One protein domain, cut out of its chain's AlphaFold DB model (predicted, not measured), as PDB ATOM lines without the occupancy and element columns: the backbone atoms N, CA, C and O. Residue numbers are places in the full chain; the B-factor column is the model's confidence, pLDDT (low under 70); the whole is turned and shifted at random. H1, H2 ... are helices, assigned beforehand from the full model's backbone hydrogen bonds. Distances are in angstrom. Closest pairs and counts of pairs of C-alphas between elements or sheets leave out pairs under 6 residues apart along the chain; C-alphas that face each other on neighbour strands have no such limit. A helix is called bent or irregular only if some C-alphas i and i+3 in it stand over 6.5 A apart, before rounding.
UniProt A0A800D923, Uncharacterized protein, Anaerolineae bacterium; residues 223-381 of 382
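This is residues 223 to 381 of the 382 residues of an uncharacterized protein of Anaerolineae bacterium (UniProt A0A800D923). Three helices, H3, H6 and H7, cross the core helix H1, and a helical hairpin, H4 and H5, forms a second lobe. A long unnamed stretch leads from H7 to H8, and residues 372 to 381 stick out. The 159 printed residues hold eight named helices, H1 to H8, and no named strand: all helix. The whole is only just loose, close to compact, with a radius of gyration of the C-alphas of 18.3 A and spans of 59 by 41 by 35 A.

H1, residues 226 to 240, begins at C-alpha (172.252, 243.798, 159.927) and is 21.1 A long. H2 is residues 245 to 249; H3, 251 to 268, 26.1 A; H4, 271 to 289, 26.8 A; H5, 294 to 309, 24.0 A; H6, 320 to 338, 27.0 A; H7, 343 to 357, 21.8 A. H8, 372 to 379, ends at (159.703, 269.334, 139.198). H2 is only just irregular, C-alphas 246 and 249 being 6.55 A apart; H5 is irregular, 298 to 301 being 7.2 A, with a kink of 30 degrees near residue 301.

The hub H1 touches H3 at a steep tilt of 44 degrees, opposite ways; the closest C-alphas, of Ala 232 and Met 261, are 4.7 A apart. H1 touches H7, closest at Val 234 and Val 353, C-alphas 5.5 A apart. With residues 226 to 230 alone it touches residues 326 to 333 of H6, about perpendicular at 84 degrees, closest at the C-alphas of Ile 229 and Ser 330, 6.0 A. The hairpin H4 and H5 touch at a shallow tilt of 26 degrees, opposite ways, closest at the C-alphas of Ala 289 and Arg 297, 4.9 A. H3 and H4 meet only through their link. H2 is close to H1 but not clearly touching, C-alphas 240 and 248 being 7.9 A apart. Every O i to N i+4 pair is within hydrogen-bond range in H3, H4 and H6; the counts are 8 of 11 in H1, 10 of 12 in H5, 9 of 11 in H7, 3 of 4 in H8, and 0 of 1 in H2, where 1 of 2 O i to N i+3 pairs is.

The farthest C-alphas, of Glu 246 and Lys 381, are 64.0 A apart. The printed part has no cut. The link from H7 to H8 is long, with 14 residues. Mean pLDDT of the printed part is 80.2; residues 248 to 249, 251, 314 and 364 to 381 are under 70.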
ATOM      1  N   LEU A 223     171.950 253.128 163.017       94.38
ATOM      2  CA  LEU A 223     172.683 253.677 161.872       94.38
ATOM      3  C   LEU A 223     173.011 252.623 160.827       94.38
ATOM      4  O   LEU A 223     173.029 252.963 159.649       94.38
ATOM      5  N   PHE A 224     173.230 251.370 161.227       95.00
ATOM      6  CA  PHE A 224     173.659 250.281 160.345       95.00
ATOM      7  C   PHE A 224     172.588 249.197 160.198       95.00
ATOM      8  O   PHE A 224     171.895 248.856 161.160       95.00
ATOM      9  N   THR A 225     172.479 248.610 159.005       93.19
ATOM     10  CA  THR A 225     171.660 247.406 158.794       93.19
ATOM     11  C   THR A 225     172.375 246.158 159.305       93.19
ATOM     12  O   THR A 225     173.587 246.146 159.499       93.19
ATOM     13  N   GLU A 226     171.642 245.062 159.500       91.44
ATOM     14  CA  GLU A 226     172.252 243.798 159.927       91.44
ATOM     15  C   GLU A 226     173.290 243.286 158.917       91.44
ATOM     16  O   GLU A 226     174.348 242.802 159.313       91.44
ATOM     17  N   GLU A 227     173.035 243.436 157.614       89.50
ATOM     18  CA  GLU A 227     173.983 243.060 156.560       89.50
ATOM     19  C   GLU A 227     175.256 243.902 156.592       89.50
ATOM     20  O   GLU A 227     176.346 243.374 156.375       89.50
ATOM     21  N   GLU A 228     175.117 245.197 156.875       93.56
ATOM     22  CA  GLU A 228     176.251 246.099 157.053       93.56
ATOM     23  C   GLU A 228     177.101 245.648 158.244       93.56
ATOM     24  O   GLU A 228     178.312 245.525 158.104       93.56
ATOM     25  N   ILE A 229     176.473 245.283 159.365       93.19
ATOM     26  CA  ILE A 229     177.165 244.784 160.563       93.19
ATOM     27  C   ILE A 229     177.922 243.474 160.306       93.19
ATOM     28  O   ILE A 229     179.046 243.298 160.794       93.19
ATOM     29  N   LEU A 230     177.364 242.571 159.494       91.00
ATOM     30  CA  LEU A 230     178.021 241.313 159.128       91.00
ATOM     31  C   LEU A 230     179.344 241.522 158.377       91.00
ATOM     32  O   LEU A 230     180.204 240.642 158.427       91.00
ATOM     33  N   LEU A 231     179.549 242.663 157.713       91.50
ATOM     34  CA  LEU A 231     180.716 242.892 156.862       91.50
ATOM     35  C   LEU A 231     182.044 242.793 157.631       91.50
ATOM     36  O   LEU A 231     182.974 242.121 157.178       91.50
ATOM     37  N   ALA A 232     182.118 243.364 158.835       89.06
ATOM     38  CA  ALA A 232     183.287 243.227 159.705       89.06
ATOM     39  C   ALA A 232     183.568 241.761 160.078       89.06
ATOM     40  O   ALA A 232     184.721 241.329 160.066       89.06
ATOM     41  N   MET A 233     182.522 240.972 160.358       88.00
ATOM     42  CA  MET A 233     182.660 239.543 160.666       88.00
ATOM     43  C   MET A 233     183.145 238.749 159.453       88.00
ATOM     44  O   MET A 233     183.942 237.824 159.603       88.00
ATOM     45  N   VAL A 234     182.703 239.119 158.251       89.31
ATOM     46  CA  VAL A 234     183.166 238.519 156.994       89.31
ATOM     47  C   VAL A 234     184.655 238.798 156.786       89.31
ATOM     48  O   VAL A 234     185.424 237.862 156.560       89.31
ATOM     49  N   TYR A 235     185.084 240.057 156.920       89.81
ATOM     50  CA  TYR A 235     186.499 240.430 156.812       89.81
ATOM     51  C   TYR A 235     187.360 239.737 157.861       89.81
ATOM     52  O   TYR A 235     188.440 239.234 157.549       89.81
ATOM     53  N   PHE A 236     186.858 239.650 159.090       86.56
ATOM     54  CA  PHE A 236     187.549 238.950 160.157       86.56
ATOM     55  C   PHE A 236     187.625 237.441 159.902       86.56
ATOM     56  O   PHE A 236     188.643 236.830 160.197       86.56
ATOM     57  N   THR A 237     186.598 236.835 159.306       86.31
ATOM     58  CA  THR A 237     186.582 235.400 158.977       86.31
ATOM     59  C   THR A 237     187.588 235.061 157.878       86.31
ATOM     60  O   THR A 237     188.311 234.072 158.006       86.31
ATOM     61  N   ASP A 238     187.691 235.884 156.828       87.00
ATOM     62  CA  ASP A 238     188.732 235.738 155.797       87.00
ATOM     63  C   ASP A 238     190.144 235.856 156.400       87.00
ATOM     64  O   ASP A 238     191.037 235.075 156.069       87.00
ATOM     65  N   TYR A 239     190.337 236.786 157.340       85.25
ATOM     66  CA  TYR A 239     191.592 236.913 158.079       85.25
ATOM     67  C   TYR A 239     191.873 235.694 158.973       85.25
ATOM     68  O   TYR A 239     192.956 235.113 158.909       85.25
ATOM     69  N   ALA A 240     190.899 235.283 159.785       84.31
ATOM     70  CA  ALA A 240     191.034 234.223 160.778       84.31
ATOM     71  C   ALA A 240     191.356 232.863 160.142       84.31
ATOM     72  O   ALA A 240     192.114 232.077 160.706       84.31
ATOM     73  N   GLN A 241     190.875 232.603 158.924       84.56
ATOM     74  CA  GLN A 241     191.220 231.396 158.161       84.56
ATOM     75  C   GLN A 241     192.719 231.259 157.858       84.56
ATOM     76  O   GLN A 241     193.179 230.164 157.541       84.56
ATOM     77  N   ARG A 242     193.485 232.351 157.958       84.81
ATOM     78  CA  ARG A 242     194.939 232.377 157.739       84.81
ATOM     79  C   ARG A 242     195.733 232.287 159.041       84.81
ATOM     80  O   ARG A 242     196.954 232.176 158.987       84.81
ATOM     81  N   LEU A 243     195.054 232.344 160.187       82.69
ATOM     82  CA  LEU A 243     195.673 232.264 161.503       82.69
ATOM     83  C   LEU A 243     195.868 230.820 161.941       82.69
ATOM     84  O   LEU A 243     195.021 229.950 161.720       82.69
ATOM     85  N   ARG A 244     196.967 230.585 162.652       82.81
ATOM     86  CA  ARG A 244     197.175 229.340 163.387       82.81
ATOM     87  C   ARG A 244     196.355 229.349 164.684       82.81
ATOM     88  O   ARG A 244     196.129 230.424 165.246       82.81
ATOM     89  N   PRO A 245     195.915 228.186 165.205       76.56
ATOM     90  CA  PRO A 245     195.094 228.099 166.418       76.56
ATOM     91  C   PRO A 245     195.661 228.847 167.634       76.56
ATOM     92  O   PRO A 245     194.905 229.400 168.430       76.56
ATOM     93  N   GLU A 246     196.985 228.901 167.771       76.12
ATOM     94  CA  GLU A 246     197.677 229.554 168.888       76.12
ATOM     95  C   GLU A 246     197.565 231.086 168.835       76.12
ATOM     96  O   GLU A 246     197.635 231.753 169.867       76.12
ATOM     97  N   GLU A 247     197.338 231.653 167.649       73.44
ATOM     98  CA  GLU A 247     197.279 233.098 167.420       73.44
ATOM     99  C   GLU A 247     195.912 233.684 167.808       73.44
ATOM    100  O   GLU A 247     195.835 234.864 168.149       73.44
ATOM    101  N   TYR A 248     194.860 232.853 167.875       66.44
ATOM    102  CA  TYR A 248     193.477 233.253 168.189       66.44
ATOM    103  C   TYR A 248     193.291 233.897 169.570       66.44
ATOM    104  O   TYR A 248     192.312 234.607 169.784       66.44
ATOM    105  N   ARG A 249     194.197 233.638 170.520       64.69
ATOM    106  CA  ARG A 249     194.102 234.135 171.907       64.69
ATOM    107  C   ARG A 249     194.959 235.371 172.178       64.69
ATOM    108  O   ARG A 249     195.080 235.780 173.328       64.69
ATOM    109  N   SER A 250     195.581 235.937 171.148       70.38
ATOM    110  CA  SER A 250     196.423 237.125 171.286       70.38
ATOM    111  C   SER A 250     195.595 238.414 171.264       70.38
ATOM    112  O   SER A 250     194.586 238.506 170.565       70.38
ATOM    113  N   GLU A 251     196.050 239.452 171.974       69.06
ATOM    114  CA  GLU A 251     195.477 240.807 171.868       69.06
ATOM    115  C   GLU A 251     195.470 241.314 170.416       69.06
ATOM    116  O   GLU A 251     194.551 242.021 170.007       69.06
ATOM    117  N   ALA A 252     196.436 240.872 169.602       70.81
ATOM    118  CA  ALA A 252     196.529 241.190 168.178       70.81
ATOM    119  C   ALA A 252     195.268 240.805 167.382       70.81
ATOM    120  O   ALA A 252     194.924 241.473 166.410       70.81
ATOM    121  N   VAL A 253     194.535 239.771 167.806       73.75
ATOM    122  CA  VAL A 253     193.269 239.373 167.168       73.75
ATOM    123  C   VAL A 253     192.160 240.385 167.442       73.75
ATOM    124  O   VAL A 253     191.365 240.670 166.548       73.75
ATOM    125  N   SER A 254     192.136 240.972 168.640       71.88
ATOM    126  CA  SER A 254     191.162 242.012 168.996       71.88
ATOM    127  C   SER A 254     191.417 243.293 168.202       71.88
ATOM    128  O   SER A 254     190.483 243.854 167.629       71.88
ATOM    129  N   TYR A 255     192.686 243.701 168.073       73.81
ATOM    130  CA  TYR A 255     193.070 244.813 167.196       73.81
ATOM    131  C   TYR A 255     192.688 244.545 165.741       73.81
ATOM    132  O   TYR A 255     192.149 245.424 165.073       73.81
ATOM    133  N   LYS A 256     192.870 243.311 165.257       84.56
ATOM    134  CA  LYS A 256     192.460 242.975 163.895       84.56
ATOM    135  C   LYS A 256     190.950 243.048 163.691       84.56
ATOM    136  O   LYS A 256     190.504 243.501 162.643       84.56
ATOM    137  N   PHE A 257     190.158 242.621 164.671       81.12
ATOM    138  CA  PHE A 257     188.708 242.768 164.584       81.12
ATOM    139  C   PHE A 257     188.299 244.245 164.480       81.12
ATOM    140  O   PHE A 257     187.464 244.582 163.640       81.12
ATOM    141  N   LEU A 258     188.948 245.130 165.247       81.38
ATOM    142  CA  LEU A 258     188.744 246.574 165.138       81.38
ATOM    143  C   LEU A 258     189.105 247.098 163.738       81.38
ATOM    144  O   LEU A 258     188.303 247.806 163.136       81.38
ATOM    145  N   GLU A 259     190.244 246.692 163.172       84.38
ATOM    146  CA  GLU A 259     190.611 247.050 161.792       84.38
ATOM    147  C   GLU A 259     189.571 246.560 160.767       84.38
ATOM    148  O   GLU A 259     189.243 247.262 159.809       84.38
ATOM    149  N   CYS A 260     189.017 245.356 160.955       88.69
ATOM    150  CA  CYS A 260     187.949 244.828 160.105       88.69
ATOM    151  C   CYS A 260     186.660 245.653 160.216       88.69
ATOM    152  O   CYS A 260     186.007 245.874 159.197       88.69
ATOM    153  N   MET A 261     186.309 246.132 161.414       89.94
ATOM    154  CA  MET A 261     185.190 247.059 161.609       89.94
ATOM    155  C   MET A 261     185.436 248.401 160.923       89.94
ATOM    156  O   MET A 261     184.582 248.866 160.175       89.94
ATOM    157  N   GLN A 262     186.610 248.996 161.126       89.19
ATOM    158  CA  GLN A 262     186.991 250.257 160.491       89.19
ATOM    159  C   GLN A 262     186.915 250.154 158.967       89.19
ATOM    160  O   GLN A 262     186.318 251.005 158.308       89.19
ATOM    161  N   ARG A 263     187.440 249.061 158.404       92.50
ATOM    162  CA  ARG A 263     187.325 248.773 156.975       92.50
ATOM    163  C   ARG A 263     185.869 248.625 156.533       92.50
ATOM    164  O   ARG A 263     185.497 249.196 155.514       92.50
ATOM    165  N   ALA A 264     185.051 247.879 157.276       93.12
ATOM    166  CA  ALA A 264     183.633 247.726 156.962       93.12
ATOM    167  C   ALA A 264     182.918 249.082 156.927       93.12
ATOM    168  O   ALA A 264     182.247 249.382 155.945       93.12
ATOM    169  N   ILE A 265     183.128 249.932 157.938       92.75
ATOM    170  CA  ILE A 265     182.579 251.293 157.977       92.75
ATOM    171  C   ILE A 265     183.047 252.090 156.755       92.75
ATOM    172  O   ILE A 265     182.218 252.672 156.064       92.75
ATOM    173  N   ALA A 266     184.341 252.076 156.430       90.56
ATOM    174  CA  ALA A 266     184.859 252.779 155.257       90.56
ATOM    175  C   ALA A 266     184.198 252.316 153.943       90.56
ATOM    176  O   ALA A 266     183.840 253.149 153.113       90.56
ATOM    177  N   ASP A 267     183.980 251.008 153.776       90.12
ATOM    178  CA  ASP A 267     183.341 250.439 152.583       90.12
ATOM    179  C   ASP A 267     181.829 250.737 152.515       90.12
ATOM    180  O   ASP A 267     181.265 250.858 151.424       90.12
ATOM    181  N   ILE A 268     181.158 250.859 153.666       93.19
ATOM    182  CA  ILE A 268     179.729 251.191 153.773       93.19
ATOM    183  C   ILE A 268     179.480 252.675 153.470       93.19
ATOM    184  O   ILE A 268     178.486 253.019 152.817       93.19
ATOM    185  N   MET A 269     180.369 253.556 153.932       91.88
ATOM    186  CA  MET A 269     180.173 255.010 153.971       91.88
ATOM    187  C   MET A 269     180.400 255.700 152.617       91.88
ATOM    188  O   MET A 269     181.227 256.597 152.454       91.88
ATOM    189  N   THR A 270     179.609 255.299 151.625       90.44
ATOM    190  CA  THR A 270     179.464 256.013 150.350       90.44
ATOM    191  C   THR A 270     178.711 257.339 150.544       90.44
ATOM    192  O   THR A 270     177.898 257.435 151.466       90.44
ATOM    193  N   PRO A 271     178.861 258.340 149.652       89.44
ATOM    194  CA  PRO A 271     178.125 259.606 149.764       89.44
ATOM    195  C   PRO A 271     176.603 259.428 149.880       89.44
ATOM    196  O   PRO A 271     175.961 260.057 150.713       89.44
ATOM    197  N   ALA A 272     176.027 258.504 149.105       89.88
ATOM    198  CA  ALA A 272     174.598 258.199 149.175       89.88
ATOM    199  C   ALA A 272     174.194 257.558 150.515       89.88
ATOM    200  O   ALA A 272     173.073 257.749 150.986       89.88
ATOM    201  N   ARG A 273     175.091 256.778 151.135       91.50
ATOM    202  CA  ARG A 273     174.836 256.184 152.449       91.50
ATOM    203  C   ARG A 273     174.891 257.225 153.560       91.50
ATOM    204  O   ARG A 273     174.050 257.161 154.454       91.50
ATOM    205  N   VAL A 274     175.831 258.165 153.467       90.75
ATOM    206  CA  VAL A 274     175.968 259.309 154.378       90.75
ATOM    207  C   VAL A 274     174.698 260.154 154.338       90.75
ATOM    208  O   VAL A 274     174.059 260.303 155.371       90.75
ATOM    209  N   GLU A 275     174.245 260.564 153.149       89.81
ATOM    210  CA  GLU A 275     172.993 261.325 152.983       89.81
ATOM    211  C   GLU A 275     171.786 260.570 153.581       89.81
ATOM    212  O   GLU A 275     170.925 261.142 154.254       89.81
ATOM    213  N   ALA A 276     171.727 259.247 153.388       91.75
ATOM    214  CA  ALA A 276     170.676 258.421 153.978       91.75
ATOM    215  C   ALA A 276     170.759 258.339 155.517       91.75
ATOM    216  O   ALA A 276     169.711 258.297 156.168       91.75
ATOM    217  N   MET A 277     171.968 258.296 156.095       94.62
ATOM    218  CA  MET A 277     172.187 258.335 157.549       94.62
ATOM    219  C   MET A 277     171.818 259.697 158.133       94.62
ATOM    220  O   MET A 277     171.100 259.737 159.126       94.62
ATOM    221  N   GLU A 278     172.239 260.794 157.506       91.31
ATOM    222  CA  GLU A 278     171.887 262.156 157.922       91.31
ATOM    223  C   GLU A 278     170.369 262.334 157.957       91.31
ATOM    224  O   GLU A 278     169.807 262.691 158.990       91.31
ATOM    225  N   GLY A 279     169.673 261.943 156.885       91.00
ATOM    226  CA  GLY A 279     168.214 262.009 156.856       91.00
ATOM    227  C   GLY A 279     167.530 261.085 157.874       91.00
ATOM    228  O   GLY A 279     166.394 261.342 158.275       91.00
ATOM    229  N   HIS A 280     168.170 259.983 158.279       94.88
ATOM    230  CA  HIS A 280     167.679 259.130 159.367       94.88
ATOM    231  C   HIS A 280     167.844 259.799 160.731       94.88
ATOM    232  O   HIS A 280     166.878 259.834 161.493       94.88
ATOM    233  N   LEU A 281     169.012 260.383 160.994       92.25
ATOM    234  CA  LEU A 281     169.293 261.150 162.205       92.25
ATOM    235  C   LEU A 281     168.341 262.346 162.343       92.25
ATOM    236  O   LEU A 281     167.772 262.525 163.413       92.25
ATOM    237  N   ASP A 282     168.055 263.070 161.255       88.81
ATOM    238  CA  ASP A 282     167.078 264.172 161.241       88.81
ATOM    239  C   ASP A 282     165.683 263.713 161.698       88.81
ATOM    240  O   ASP A 282     165.036 264.324 162.552       88.81
ATOM    241  N   ARG A 283     165.206 262.581 161.165       94.12
ATOM    242  CA  ARG A 283     163.910 262.008 161.570       94.12
ATOM    243  C   ARG A 283     163.924 261.534 163.019       94.12
ATOM    244  O   ARG A 283     162.921 261.697 163.722       94.12
ATOM    245  N   LEU A 284     165.024 260.921 163.450       92.50
ATOM    246  CA  LEU A 284     165.185 260.414 164.808       92.50
ATOM    247  C   LEU A 284     165.168 261.567 165.815       92.50
ATOM    248  O   LEU A 284     164.403 261.507 166.776       92.50
ATOM    249  N   PHE A 285     165.912 262.638 165.531       89.69
ATOM    250  CA  PHE A 285     165.932 263.871 166.310       89.69
ATOM    251  C   PHE A 285     164.521 264.437 166.491       89.69
ATOM    252  O   PHE A 285     164.048 264.546 167.621       89.69
ATOM    253  N   LEU A 286     163.803 264.704 165.394       88.19
ATOM    254  CA  LEU A 286     162.445 265.265 165.446       88.19
ATOM    255  C   LEU A 286     161.478 264.380 166.244       88.19
ATOM    256  O   LEU A 286     160.613 264.879 166.969       88.19
ATOM    257  N   THR A 287     161.626 263.060 166.123       92.25
ATOM    258  CA  THR A 287     160.810 262.090 166.861       92.25
ATOM    259  C   THR A 287     161.117 262.126 168.358       92.25
ATOM    260  O   THR A 287     160.202 262.083 169.181       92.25
ATOM    261  N   TRP A 288     162.395 262.188 168.727       89.50
ATOM    262  CA  TRP A 288     162.842 262.167 170.118       89.50
ATOM    263  C   TRP A 288     162.598 263.497 170.829       89.50
ATOM    264  O   TRP A 288     162.113 263.483 171.959       89.50
ATOM    265  N   ALA A 289     162.818 264.626 170.154       83.25
ATOM    266  CA  ALA A 289     162.540 265.964 170.674       83.25
ATOM    267  C   ALA A 289     161.060 266.122 171.066       83.25
ATOM    268  O   ALA A 289     160.737 266.640 172.133       83.25
ATOM    269  N   LYS A 290     160.150 265.574 170.249       87.44
ATOM    270  CA  LYS A 290     158.692 265.621 170.475       87.44
ATOM    271  C   LYS A 290     158.164 264.464 171.326       87.44
ATOM    272  O   LYS A 290     156.959 264.362 171.569       87.44
ATOM    273  N   SER A 291     159.038 263.567 171.779       91.50
ATOM    274  CA  SER A 291     158.648 262.403 172.565       91.50
ATOM    275  C   SER A 291     158.157 262.808 173.955       91.50
ATOM    276  O   SER A 291     158.745 263.664 174.621       91.50
ATOM    277  N   LYS A 292     157.107 262.139 174.449       90.81
ATOM    278  CA  LYS A 292     156.689 262.230 175.861       90.81
ATOM    279  C   LYS A 292     157.640 261.493 176.810       90.81
ATOM    280  O   LYS A 292     157.602 261.743 178.006       90.81
ATOM    281  N   ASP A 293     158.469 260.600 176.277       90.25
ATOM    282  CA  ASP A 293     159.509 259.894 177.022       90.25
ATOM    283  C   ASP A 293     160.698 260.830 177.279       90.25
ATOM    284  O   ASP A 293     161.415 261.200 176.342       90.25
ATOM    285  N   GLU A 294     160.893 261.206 178.545       85.25
ATOM    286  CA  GLU A 294     161.978 262.085 178.997       85.25
ATOM    287  C   GLU A 294     163.362 261.546 178.631       85.25
ATOM    288  O   GLU A 294     164.247 262.330 178.289       85.25
ATOM    289  N   ARG A 295     163.548 260.216 178.619       86.94
ATOM    290  CA  ARG A 295     164.835 259.614 178.249       86.94
ATOM    291  C   ARG A 295     165.164 259.901 176.791       86.94
ATOM    292  O   ARG A 295     166.267 260.340 176.492       86.94
ATOM    293  N   LYS A 296     164.200 259.715 175.884       86.69
ATOM    294  CA  LYS A 296     164.388 260.026 174.456       86.69
ATOM    295  C   LYS A 296     164.625 261.514 174.236       86.69
ATOM    296  O   LYS A 296     165.518 261.880 173.482       86.69
ATOM    297  N   ARG A 297     163.863 262.368 174.927       84.94
ATOM    298  CA  ARG A 297     164.004 263.822 174.802       84.94
ATOM    299  C   ARG A 297     165.388 264.302 175.240       84.94
ATOM    300  O   ARG A 297     165.990 265.096 174.526       84.94
ATOM    301  N   ARG A 298     165.923 263.762 176.344       85.88
ATOM    302  CA  ARG A 298     167.290 264.042 176.824       85.88
ATOM    303  C   ARG A 298     168.353 263.765 175.755       85.88
ATOM    304  O   ARG A 298     169.311 264.522 175.635       85.88
ATOM    305  N   TRP A 299     168.187 262.701 174.973       86.19
ATOM    306  CA  TRP A 299     169.159 262.311 173.950       86.19
ATOM    307  C   TRP A 299     168.965 263.003 172.597       86.19
ATOM    308  O   TRP A 299     169.850 262.914 171.752       86.19
ATOM    309  N   ALA A 300     167.862 263.724 172.374       82.19
ATOM    310  CA  ALA A 300     167.596 264.365 171.085       82.19
ATOM    311  C   ALA A 300     168.722 265.329 170.641       82.19
ATOM    312  O   ALA A 300     169.224 265.143 169.533       82.19
ATOM    313  N   PRO A 301     169.226 266.265 171.475       78.88
ATOM    314  CA  PRO A 301     170.334 267.142 171.072       78.88
ATOM    315  C   PRO A 301     171.590 266.370 170.649       78.88
ATOM    316  O   PRO A 301     172.296 266.766 169.724       78.88
ATOM    317  N   HIS A 302     171.826 265.214 171.271       82.81
ATOM    318  CA  HIS A 302     172.970 264.371 170.961       82.81
ATOM    319  C   HIS A 302     172.843 263.752 169.565       82.81
ATOM    320  O   HIS A 302     173.823 263.723 168.834       82.81
ATOM    321  N   VAL A 303     171.643 263.334 169.141       85.06
ATOM    322  CA  VAL A 303     171.392 262.843 167.768       85.06
ATOM    323  C   VAL A 303     171.778 263.897 166.724       85.06
ATOM    324  O   VAL A 303     172.401 263.566 165.714       85.06
ATOM    325  N   GLN A 304     171.466 265.169 166.988       82.88
ATOM    326  CA  GLN A 304     171.843 266.270 166.102       82.88
ATOM    327  C   GLN A 304     173.360 266.507 166.094       82.88
ATOM    328  O   GLN A 304     173.944 266.723 165.031       82.88
ATOM    329  N   ALA A 305     174.019 266.404 167.250       79.06
ATOM    330  CA  ALA A 305     175.475 266.476 167.334       79.06
ATOM    331  C   ALA A 305     176.148 265.338 166.545       79.06
ATOM    332  O   ALA A 305     177.085 265.590 165.785       79.06
ATOM    333  N   VAL A 306     175.631 264.103 166.635       84.44
ATOM    334  CA  VAL A 306     176.110 262.974 165.818       84.44
ATOM    335  C   VAL A 306     176.018 263.315 164.336       84.44
ATOM    336  O   VAL A 306     176.999 263.133 163.616       84.44
ATOM    337  N   ARG A 307     174.876 263.847 163.889       87.81
ATOM    338  CA  ARG A 307     174.672 264.264 162.497       87.81
ATOM    339  C   ARG A 307     175.713 265.292 162.061       87.81
ATOM    340  O   ARG A 307     176.367 265.079 161.046       87.81
ATOM    341  N   GLY A 308     175.896 266.362 162.838       80.38
ATOM    342  CA  GLY A 308     176.906 267.388 162.557       80.38
ATOM    343  C   GLY A 308     178.323 266.815 162.494       80.38
ATOM    344  O   GLY A 308     179.116 267.215 161.644       80.38
ATOM    345  N   SER A 309     178.615 265.810 163.323       82.12
ATOM    346  CA  SER A 309     179.922 265.159 163.340       82.12
ATOM    347  C   SER A 309     180.195 264.290 162.111       82.12
ATOM    348  O   SER A 309     181.352 264.065 161.792       82.12
ATOM    349  N   LEU A 310     179.192 263.779 161.384       82.94
ATOM    350  CA  LEU A 310     179.449 262.803 160.310       82.94
ATOM    351  C   LEU A 310     180.414 263.336 159.241       82.94
ATOM    352  O   LEU A 310     181.242 262.579 158.742       82.94
ATOM    353  N   SER A 311     180.347 264.633 158.940       75.06
ATOM    354  CA  SER A 311     181.179 265.288 157.925       75.06
ATOM    355  C   SER A 311     182.483 265.893 158.464       75.06
ATOM    356  O   SER A 311     183.330 266.299 157.669       75.06
ATOM    357  N   SER A 312     182.673 265.948 159.788       71.06
ATOM    358  CA  SER A 312     183.796 266.662 160.413       71.06
ATOM    359  C   SER A 312     185.054 265.810 160.623       71.06
ATOM    360  O   SER A 312     186.115 266.359 160.917       71.06
ATOM    361  N   TRP A 313     184.969 264.482 160.492       71.88
ATOM    362  CA  TRP A 313     186.107 263.577 160.707       71.88
ATOM    363  C   TRP A 313     186.878 263.310 159.410       71.88
ATOM    364  O   TRP A 313     186.284 263.108 158.352       71.88
ATOM    365  N   GLY A 314     188.214 263.237 159.506       63.06
ATOM    366  CA  GLY A 314     189.115 262.959 158.375       63.06
ATOM    367  C   GLY A 314     188.856 261.613 157.679       63.06
ATOM    368  O   GLY A 314     189.190 261.450 156.505       63.06
ATOM    369  N   GLY A 315     188.191 260.679 158.368       80.06
ATOM    370  CA  GLY A 315     187.592 259.483 157.790       80.06
ATOM    371  C   GLY A 315     186.478 258.913 158.671       80.06
ATOM    372  O   GLY A 315     186.605 258.852 159.891       80.06
ATOM    373  N   TYR A 316     185.392 258.423 158.059       82.75
ATOM    374  CA  TYR A 316     184.245 257.860 158.795       82.75
ATOM    375  C   TYR A 316     184.614 256.693 159.724       82.75
ATOM    376  O   TYR A 316     183.967 256.475 160.741       82.75
ATOM    377  N   HIS A 317     185.660 255.941 159.387       80.12
ATOM    378  CA  HIS A 317     186.139 254.804 160.171       80.12
ATOM    379  C   HIS A 317     186.857 255.202 161.472       80.12
ATOM    380  O   HIS A 317     187.114 254.340 162.310       80.12
ATOM    381  N   GLU A 318     187.167 256.486 161.650       81.69
ATOM    382  CA  GLU A 318     187.743 257.044 162.878       81.69
ATOM    383  C   GLU A 318     186.683 257.719 163.757       81.69
ATOM    384  O   GLU A 318     186.976 258.081 164.892       81.69
ATOM    385  N   ASN A 319     185.445 257.865 163.265       84.81
ATOM    386  CA  ASN A 319     184.377 258.490 164.034       84.81
ATOM    387  C   ASN A 319     183.978 257.570 165.214       84.81
ATOM    388  O   ASN A 319     183.466 256.463 164.987       84.81
ATOM    389  N   PRO A 320     184.170 258.008 166.475       83.06
ATOM    390  CA  PRO A 320     183.950 257.172 167.654       83.06
ATOM    391  C   PRO A 320     182.480 256.776 167.831       83.06
ATOM    392  O   PRO A 320     182.199 255.682 168.314       83.06
ATOM    393  N   ILE A 321     181.537 257.610 167.388       87.88
ATOM    394  CA  ILE A 321     180.105 257.314 167.472       87.88
ATOM    395  C   ILE A 321     179.738 256.178 166.514       87.88
ATOM    396  O   ILE A 321     179.035 255.244 166.902       87.88
ATOM    397  N   LEU A 322     180.250 256.221 165.279       91.06
ATOM    398  CA  LEU A 322     180.027 255.155 164.299       91.06
ATOM    399  C   LEU A 322     180.624 253.829 164.773       91.06
ATOM    400  O   LEU A 322     179.981 252.789 164.633       91.06
ATOM    401  N   LEU A 323     181.817 253.858 165.373       87.88
ATOM    402  CA  LEU A 323     182.446 252.670 165.952       87.88
ATOM    403  C   LEU A 323     181.635 252.098 167.123       87.88
ATOM    404  O   LEU A 323     181.406 250.887 167.154       87.88
ATOM    405  N   SER A 324     181.176 252.944 168.049       88.12
ATOM    406  CA  SER A 324     180.356 252.521 169.193       88.12
ATOM    407  C   SER A 324     179.028 251.907 168.759       88.12
ATOM    408  O   SER A 324     178.679 250.822 169.227       88.12
ATOM    409  N   GLU A 325     178.318 252.542 167.823       93.25
ATOM    410  CA  GLU A 325     177.069 252.010 167.268       93.25
ATOM    411  C   GLU A 325     177.317 250.673 166.559       93.25
ATOM    412  O   GLU A 325     176.619 249.691 166.812       93.25
ATOM    413  N   TYR A 326     178.353 250.583 165.721       92.75
ATOM    414  CA  TYR A 326     178.684 249.343 165.022       92.75
ATOM    415  C   TYR A 326     179.011 248.207 166.006       92.75
ATOM    416  O   TYR A 326     178.554 247.069 165.834       92.75
ATOM    417  N   LEU A 327     179.780 248.495 167.062       88.50
ATOM    418  CA  LEU A 327     180.135 247.523 168.098       88.50
ATOM    419  C   LEU A 327     178.902 247.047 168.873       88.50
ATOM    420  O   LEU A 327     178.727 245.840 169.068       88.50
ATOM    421  N   TYR A 328     178.040 247.980 169.282       91.81
ATOM    422  CA  TYR A 328     176.789 247.677 169.967       91.81
ATOM    423  C   TYR A 328     175.917 246.737 169.127       91.81
ATOM    424  O   TYR A 328     175.553 245.649 169.583       91.81
ATOM    425  N   ARG A 329     175.679 247.091 167.859       92.94
ATOM    426  CA  ARG A 329     174.892 246.271 166.929       92.94
ATOM    427  C   ARG A 329     175.536 244.911 166.658       92.94
ATOM    428  O   ARG A 329     174.834 243.909 166.563       92.94
ATOM    429  N   SER A 330     176.867 244.839 166.591       89.00
ATOM    430  CA  SER A 330     177.596 243.567 166.459       89.00
ATOM    431  C   SER A 330     177.354 242.644 167.656       89.00
ATOM    432  O   SER A 330     177.110 241.449 167.479       89.00
ATOM    433  N   LYS A 331     177.384 243.191 168.877       88.38
ATOM    434  CA  LYS A 331     177.102 242.452 170.115       88.38
ATOM    435  C   LYS A 331     175.648 241.989 170.169       88.38
ATOM    436  O   LYS A 331     175.386 240.835 170.502       88.38
ATOM    437  N   GLU A 332     174.709 242.857 169.810       90.50
ATOM    438  CA  GLU A 332     173.287 242.516 169.740       90.50
ATOM    439  C   GLU A 332     173.031 241.369 168.747       90.50
ATOM    440  O   GLU A 332     172.340 240.397 169.066       90.50
ATOM    441  N   LEU A 333     173.658 241.437 167.568       88.50
ATOM    442  CA  LEU A 333     173.577 240.399 166.546       88.50
ATOM    443  C   LEU A 333     174.121 239.057 167.057       88.50
ATOM    444  O   LEU A 333     173.487 238.023 166.853       88.50
ATOM    445  N   GLN A 334     175.252 239.064 167.772       84.88
ATOM    446  CA  GLN A 334     175.817 237.866 168.406       84.88
ATOM    447  C   GLN A 334     174.906 237.286 169.495       84.88
ATOM    448  O   GLN A 334     174.772 236.068 169.609       84.88
ATOM    449  N   GLU A 335     174.254 238.124 170.297       87.81
ATOM    450  CA  GLU A 335     173.308 237.657 171.313       87.81
ATOM    451  C   GLU A 335     172.060 237.029 170.684       87.81
ATOM    452  O   GLU A 335     171.614 235.959 171.105       87.81
ATOM    453  N   ARG A 336     171.534 237.627 169.611       88.44
ATOM    454  CA  ARG A 336     170.457 237.027 168.809       88.44
ATOM    455  C   ARG A 336     170.899 235.721 168.152       88.44
ATOM    456  O   ARG A 336     170.119 234.767 168.115       88.44
ATOM    457  N   ALA A 337     172.156 235.649 167.707       83.06
ATOM    458  CA  ALA A 337     172.766 234.434 167.179       83.06
ATOM    459  C   ALA A 337     172.722 233.286 168.182       83.06
ATOM    460  O   ALA A 337     172.213 232.206 167.886       83.06
ATOM    461  N   ARG A 338     173.182 233.551 169.407       83.88
ATOM    462  CA  ARG A 338     173.191 232.583 170.512       83.88
ATOM    463  C   ARG A 338     171.793 232.086 170.872       83.88
ATOM    464  O   ARG A 338     171.647 230.950 171.313       83.88
ATOM    465  N   ARG A 339     170.766 232.909 170.656       88.19
ATOM    466  CA  ARG A 339     169.353 232.557 170.866       88.19
ATOM    467  C   ARG A 339     168.717 231.819 169.680       88.19
ATOM    468  O   ARG A 339     167.533 231.501 169.742       88.19
ATOM    469  N   GLY A 340     169.464 231.560 168.603       85.81
ATOM    470  CA  GLY A 340     168.968 230.878 167.405       85.81
ATOM    471  C   GLY A 340     168.037 231.728 166.532       85.81
ATOM    472  O   GLY A 340     167.267 231.181 165.747       85.81
ATOM    473  N   GLN A 341     168.079 233.058 166.661       81.88
ATOM    474  CA  GLN A 341     167.133 233.983 166.020       81.88
ATOM    475  C   GLN A 341     167.633 234.556 164.679       81.88
ATOM    476  O   GLN A 341     167.216 235.646 164.291       81.88
ATOM    477  N   ILE A 342     168.557 233.874 163.990       79.00
ATOM    478  CA  ILE A 342     169.299 234.463 162.858       79.00
ATOM    479  C   ILE A 342     169.474 233.547 161.632       79.00
ATOM    480  O   ILE A 342     170.401 233.764 160.856       79.00
ATOM    481  N   ARG A 343     168.624 232.530 161.422       74.19
ATOM    482  CA  ARG A 343     168.774 231.598 160.276       74.19
ATOM    483  C   ARG A 343     168.941 232.317 158.929       74.19
ATOM    484  O   ARG A 343     169.840 231.983 158.167       74.19
ATOM    485  N   ASP A 344     168.164 233.369 158.692       77.81
ATOM    486  CA  ASP A 344     168.216 234.144 157.445       77.81
ATOM    487  C   ASP A 344     169.518 234.959 157.295       77.81
ATOM    488  O   ASP A 344     169.910 235.338 156.191       77.81
ATOM    489  N   LEU A 345     170.213 235.242 158.401       78.06
ATOM    490  CA  LEU A 345     171.494 235.950 158.392       78.06
ATOM    491  C   LEU A 345     172.669 235.016 158.124       78.06
ATOM    492  O   LEU A 345     173.664 235.480 157.580       78.06
ATOM    493  N   GLU A 346     172.572 233.725 158.450       82.25
ATOM    494  CA  GLU A 346     173.616 232.748 158.115       82.25
ATOM    495  C   GLU A 346     173.763 232.608 156.595       82.25
ATOM    496  O   GLU A 346     174.877 232.623 156.069       82.25
ATOM    497  N   GLU A 347     172.644 232.548 155.867       85.00
ATOM    498  CA  GLU A 347     172.650 232.526 154.401       85.00
ATOM    499  C   GLU A 347     173.274 233.801 153.823       85.00
ATOM    500  O   GLU A 347     174.154 233.731 152.958       85.00
ATOM    501  N   LYS A 348     172.879 234.972 154.344       85.12
ATOM    502  CA  LYS A 348     173.443 236.268 153.935       85.12
ATOM    503  C   LYS A 348     174.933 236.360 154.249       85.12
ATOM    504  O   LYS A 348     175.704 236.787 153.396       85.12
ATOM    505  N   PHE A 349     175.353 235.924 155.432       86.19
ATOM    506  CA  PHE A 349     176.752 235.892 155.842       86.19
ATOM    507  C   PHE A 349     177.581 235.023 154.896       86.19
ATOM    508  O   PHE A 349     178.564 235.501 154.335       86.19
ATOM    509  N   ASN A 350     177.151 233.785 154.641       86.62
ATOM    510  CA  ASN A 350     177.846 232.877 153.729       86.62
ATOM    511  C   ASN A 350     177.931 233.454 152.308       86.62
ATOM    512  O   ASN A 350     178.985 233.391 151.674       86.62
ATOM    513  N   ALA A 351     176.861 234.091 151.823       87.12
ATOM    514  CA  ALA A 351     176.874 234.770 150.530       87.12
ATOM    515  C   ALA A 351     177.886 235.931 150.482       87.12
ATOM    516  O   ALA A 351     178.574 236.103 149.473       87.12
ATOM    517  N   LEU A 352     178.006 236.718 151.558       86.81
ATOM    518  CA  LEU A 352     178.985 237.807 151.665       86.81
ATOM    519  C   LEU A 352     180.424 237.270 151.735       86.81
ATOM    520  O   LEU A 352     181.297 237.804 151.049       86.81
ATOM    521  N   VAL A 353     180.667 236.187 152.484       85.00
ATOM    522  CA  VAL A 353     181.970 235.497 152.534       85.00
ATOM    523  C   VAL A 353     182.411 235.059 151.139       85.00
ATOM    524  O   VAL A 353     183.534 235.350 150.729       85.00
ATOM    525  N   GLU A 354     181.525 234.421 150.372       87.62
ATOM    526  CA  GLU A 354     181.852 233.966 149.017       87.62
ATOM    527  C   GLU A 354     182.102 235.118 148.034       87.62
ATOM    528  O   GLU A 354     182.897 234.970 147.105       87.62
ATOM    529  N   LYS A 355     181.461 236.280 148.214       87.75
ATOM    530  CA  LYS A 355     181.782 237.486 147.429       87.75
ATOM    531  C   LYS A 355     183.178 238.013 147.749       87.75
ATOM    532  O   LYS A 355     183.963 238.247 146.832       87.75
ATOM    533  N   VAL A 356     183.509 238.144 149.037       84.44
ATOM    534  CA  VAL A 356     184.833 238.615 149.484       84.44
ATOM    535  C   VAL A 356     185.943 237.698 148.984       84.44
ATOM    536  O   VAL A 356     186.940 238.181 148.454       84.44
ATOM    537  N   ARG A 357     185.746 236.377 149.062       83.25
ATOM    538  CA  ARG A 357     186.704 235.380 148.557       83.25
ATOM    539  C   ARG A 357     186.961 235.491 147.057       83.25
ATOM    540  O   ARG A 357     188.083 235.266 146.613       83.25
ATOM    541  N   ARG A 358     185.939 235.858 146.280       87.19
ATOM    542  CA  ARG A 358     186.054 236.107 144.835       87.19
ATOM    543  C   ARG A 358     186.655 237.476 144.496       87.19
ATOM    544  O   ARG A 358     186.849 237.766 143.319       87.19
ATOM    545  N   GLY A 359     186.956 238.310 145.495       83.56
ATOM    546  CA  GLY A 359     187.428 239.681 145.292       83.56
ATOM    547  C   GLY A 359     186.345 240.623 144.757       83.56
ATOM    548  O   GLY A 359     186.663 241.677 144.210       83.56
ATOM    549  N   GLU A 360     185.069 240.251 144.881       85.81
ATOM    550  CA  GLU A 360     183.945 241.076 144.442       85.81
ATOM    551  C   GLU A 360     183.684 242.209 145.448       85.81
ATOM    552  O   GLU A 360     183.830 242.031 146.661       85.81
ATOM    553  N   LYS A 361     183.239 243.377 144.961       78.81
ATOM    554  CA  LYS A 361     182.725 244.435 145.845       78.81
ATOM    555  C   LYS A 361     181.506 243.899 146.602       78.81
ATOM    556  O   LYS A 361     180.521 243.468 146.001       78.81
ATOM    557  N   VAL A 362     181.582 243.931 147.929       74.31
ATOM    558  CA  VAL A 362     180.591 243.305 148.815       74.31
ATOM    559  C   VAL A 362     179.288 244.101 148.853       74.31
ATOM    560  O   VAL A 362     178.199 243.527 148.786       74.31
ATOM    561  N   MET A 363     179.414 245.426 148.869       71.38
ATOM    562  CA  MET A 363     178.308 246.361 148.729       71.38
ATOM    563  C   MET A 363     178.210 246.760 147.260       71.38
ATOM    564  O   MET A 363     179.133 247.357 146.700       71.38
ATOM    565  N   ALA A 364     177.102 246.404 146.610       50.50
ATOM    566  CA  ALA A 364     176.785 246.993 145.320       50.50
ATOM    567  C   ALA A 364     176.615 248.499 145.542       50.50
ATOM    568  O   ALA A 364     175.864 248.899 146.434       50.50
ATOM    569  N   GLU A 365     177.264 249.329 144.724       49.12
ATOM    570  CA  GLU A 365     176.762 250.681 144.495       49.12
ATOM    571  C   GLU A 365     175.314 250.482 144.046       49.12
ATOM    572  O   GLU A 365     175.069 250.034 142.923       49.12
ATOM    573  N   LYS A 366     174.336 250.677 144.945       45.03
ATOM    574  CA  LYS A 366     172.941 250.731 144.512       45.03
ATOM    575  C   LYS A 366     172.952 251.790 143.411       45.03
ATOM    576  O   LYS A 366     173.363 252.913 143.714       45.03
ATOM    577  N   PRO A 367     172.585 251.459 142.155       38.09
ATOM    578  CA  PRO A 367     172.505 252.471 141.116       38.09
ATOM    579  C   PRO A 367     171.588 253.532 141.692       38.09
ATOM    580  O   PRO A 367     170.491 253.168 142.115       38.09
ATOM    581  N   GLY A 368     172.097 254.758 141.845       39.12
ATOM    582  CA  GLY A 368     171.451 255.830 142.593       39.12
ATOM    583  C   GLY A 368     169.998 255.956 142.167       39.12
ATOM    584  O   GLY A 368     169.684 256.603 141.171       39.12
ATOM    585  N   GLY A 369     169.114 255.264 142.882       38.41
ATOM    586  CA  GLY A 369     167.693 255.321 142.644       38.41
ATOM    587  C   GLY A 369     167.322 256.705 143.098       38.41
ATOM    588  O   GLY A 369     167.419 256.968 144.291       38.41
ATOM    589  N   GLU A 370     167.014 257.586 142.145       38.47
ATOM    590  CA  GLU A 370     166.659 258.978 142.402       38.47
ATOM    591  C   GLU A 370     165.755 259.058 143.627       38.47
ATOM    592  O   GLU A 370     164.572 258.697 143.574       38.47
ATOM    593  N   GLY A 371     166.347 259.498 144.740       36.91
ATOM    594  CA  GLY A 371     165.631 259.735 145.975       36.91
ATOM    595  C   GLY A 371     164.502 260.722 145.715       36.91
ATOM    596  O   GLY A 371     164.521 261.484 144.743       36.91
ATOM    597  N   LEU A 372     163.504 260.723 146.594       39.12
ATOM    598  CA  LEU A 372     162.347 261.616 146.512       39.12
ATOM    599  C   LEU A 372     162.766 263.084 146.245       39.12
ATOM    600  O   LEU A 372     162.128 263.779 145.459       39.12
ATOM    601  N   TRP A 373     163.907 263.501 146.805       37.84
ATOM    602  CA  TRP A 373     164.550 264.804 146.607       37.84
ATOM    603  C   TRP A 373     165.138 265.035 145.204       37.84
ATOM    604  O   TRP A 373     165.009 266.131 144.653       37.84
ATOM    605  N   GLY A 374     165.710 264.007 144.570       39.22
ATOM    606  CA  GLY A 374     166.159 264.053 143.173       39.22
ATOM    607  C   GLY A 374     164.996 264.202 142.186       39.22
ATOM    608  O   GLY A 374     165.111 264.929 141.197       39.22
ATOM    609  N   LYS A 375     163.841 263.597 142.501       41.84
ATOM    610  CA  LYS A 375     162.589 263.794 141.751       41.84
ATOM    611  C   LYS A 375     162.002 265.191 141.973       41.84
ATOM    612  O   LYS A 375     161.640 265.843 140.997       41.84
ATOM    613  N   LEU A 376     161.995 265.694 143.212       38.25
ATOM    614  CA  LEU A 376     161.519 267.045 143.558       38.25
ATOM    615  C   LEU A 376     162.333 268.167 142.886       38.25
ATOM    616  O   LEU A 376     161.751 269.129 142.385       38.25
ATOM    617  N   ARG A 377     163.662 268.028 142.771       38.28
ATOM    618  CA  ARG A 377     164.523 269.015 142.083       38.28
ATOM    619  C   ARG A 377     164.262 269.144 140.577       38.28
ATOM    620  O   ARG A 377     164.581 270.187 140.010       38.28
ATOM    621  N   ARG A 378     163.697 268.127 139.912       46.38
ATOM    622  CA  ARG A 378     163.300 268.227 138.492       46.38
ATOM    623  C   ARG A 378     161.953 268.902 138.307       46.38
ATOM    624  O   ARG A 378     161.787 269.626 137.333       46.38
ATOM    625  N   THR A 379     161.022 268.690 139.233       41.47
ATOM    626  CA  THR A 379     159.703 269.334 139.198       41.47
ATOM    627  C   THR A 379     159.796 270.838 139.441       41.47
ATOM    628  O   THR A 379     158.959 271.573 138.950       41.47
ATOM    629  N   LEU A 380     160.841 271.293 140.142       34.38
ATOM    630  CA  LEU A 380     161.129 272.713 140.383       34.38
ATOM    631  C   LEU A 380     162.017 273.365 139.301       34.38
ATOM    632  O   LEU A 380     162.325 274.548 139.398       34.38
ATOM    633  N   LYS A 381     162.462 272.607 138.287       37.03
ATOM    634  CA  LYS A 381     163.249 273.106 137.138       37.03
ATOM    635  C   LYS A 381     162.510 273.004 135.793       37.03
ATOM    636  O   LYS A 381     163.122 273.219 134.746       37.03
TER     637      LYS A 381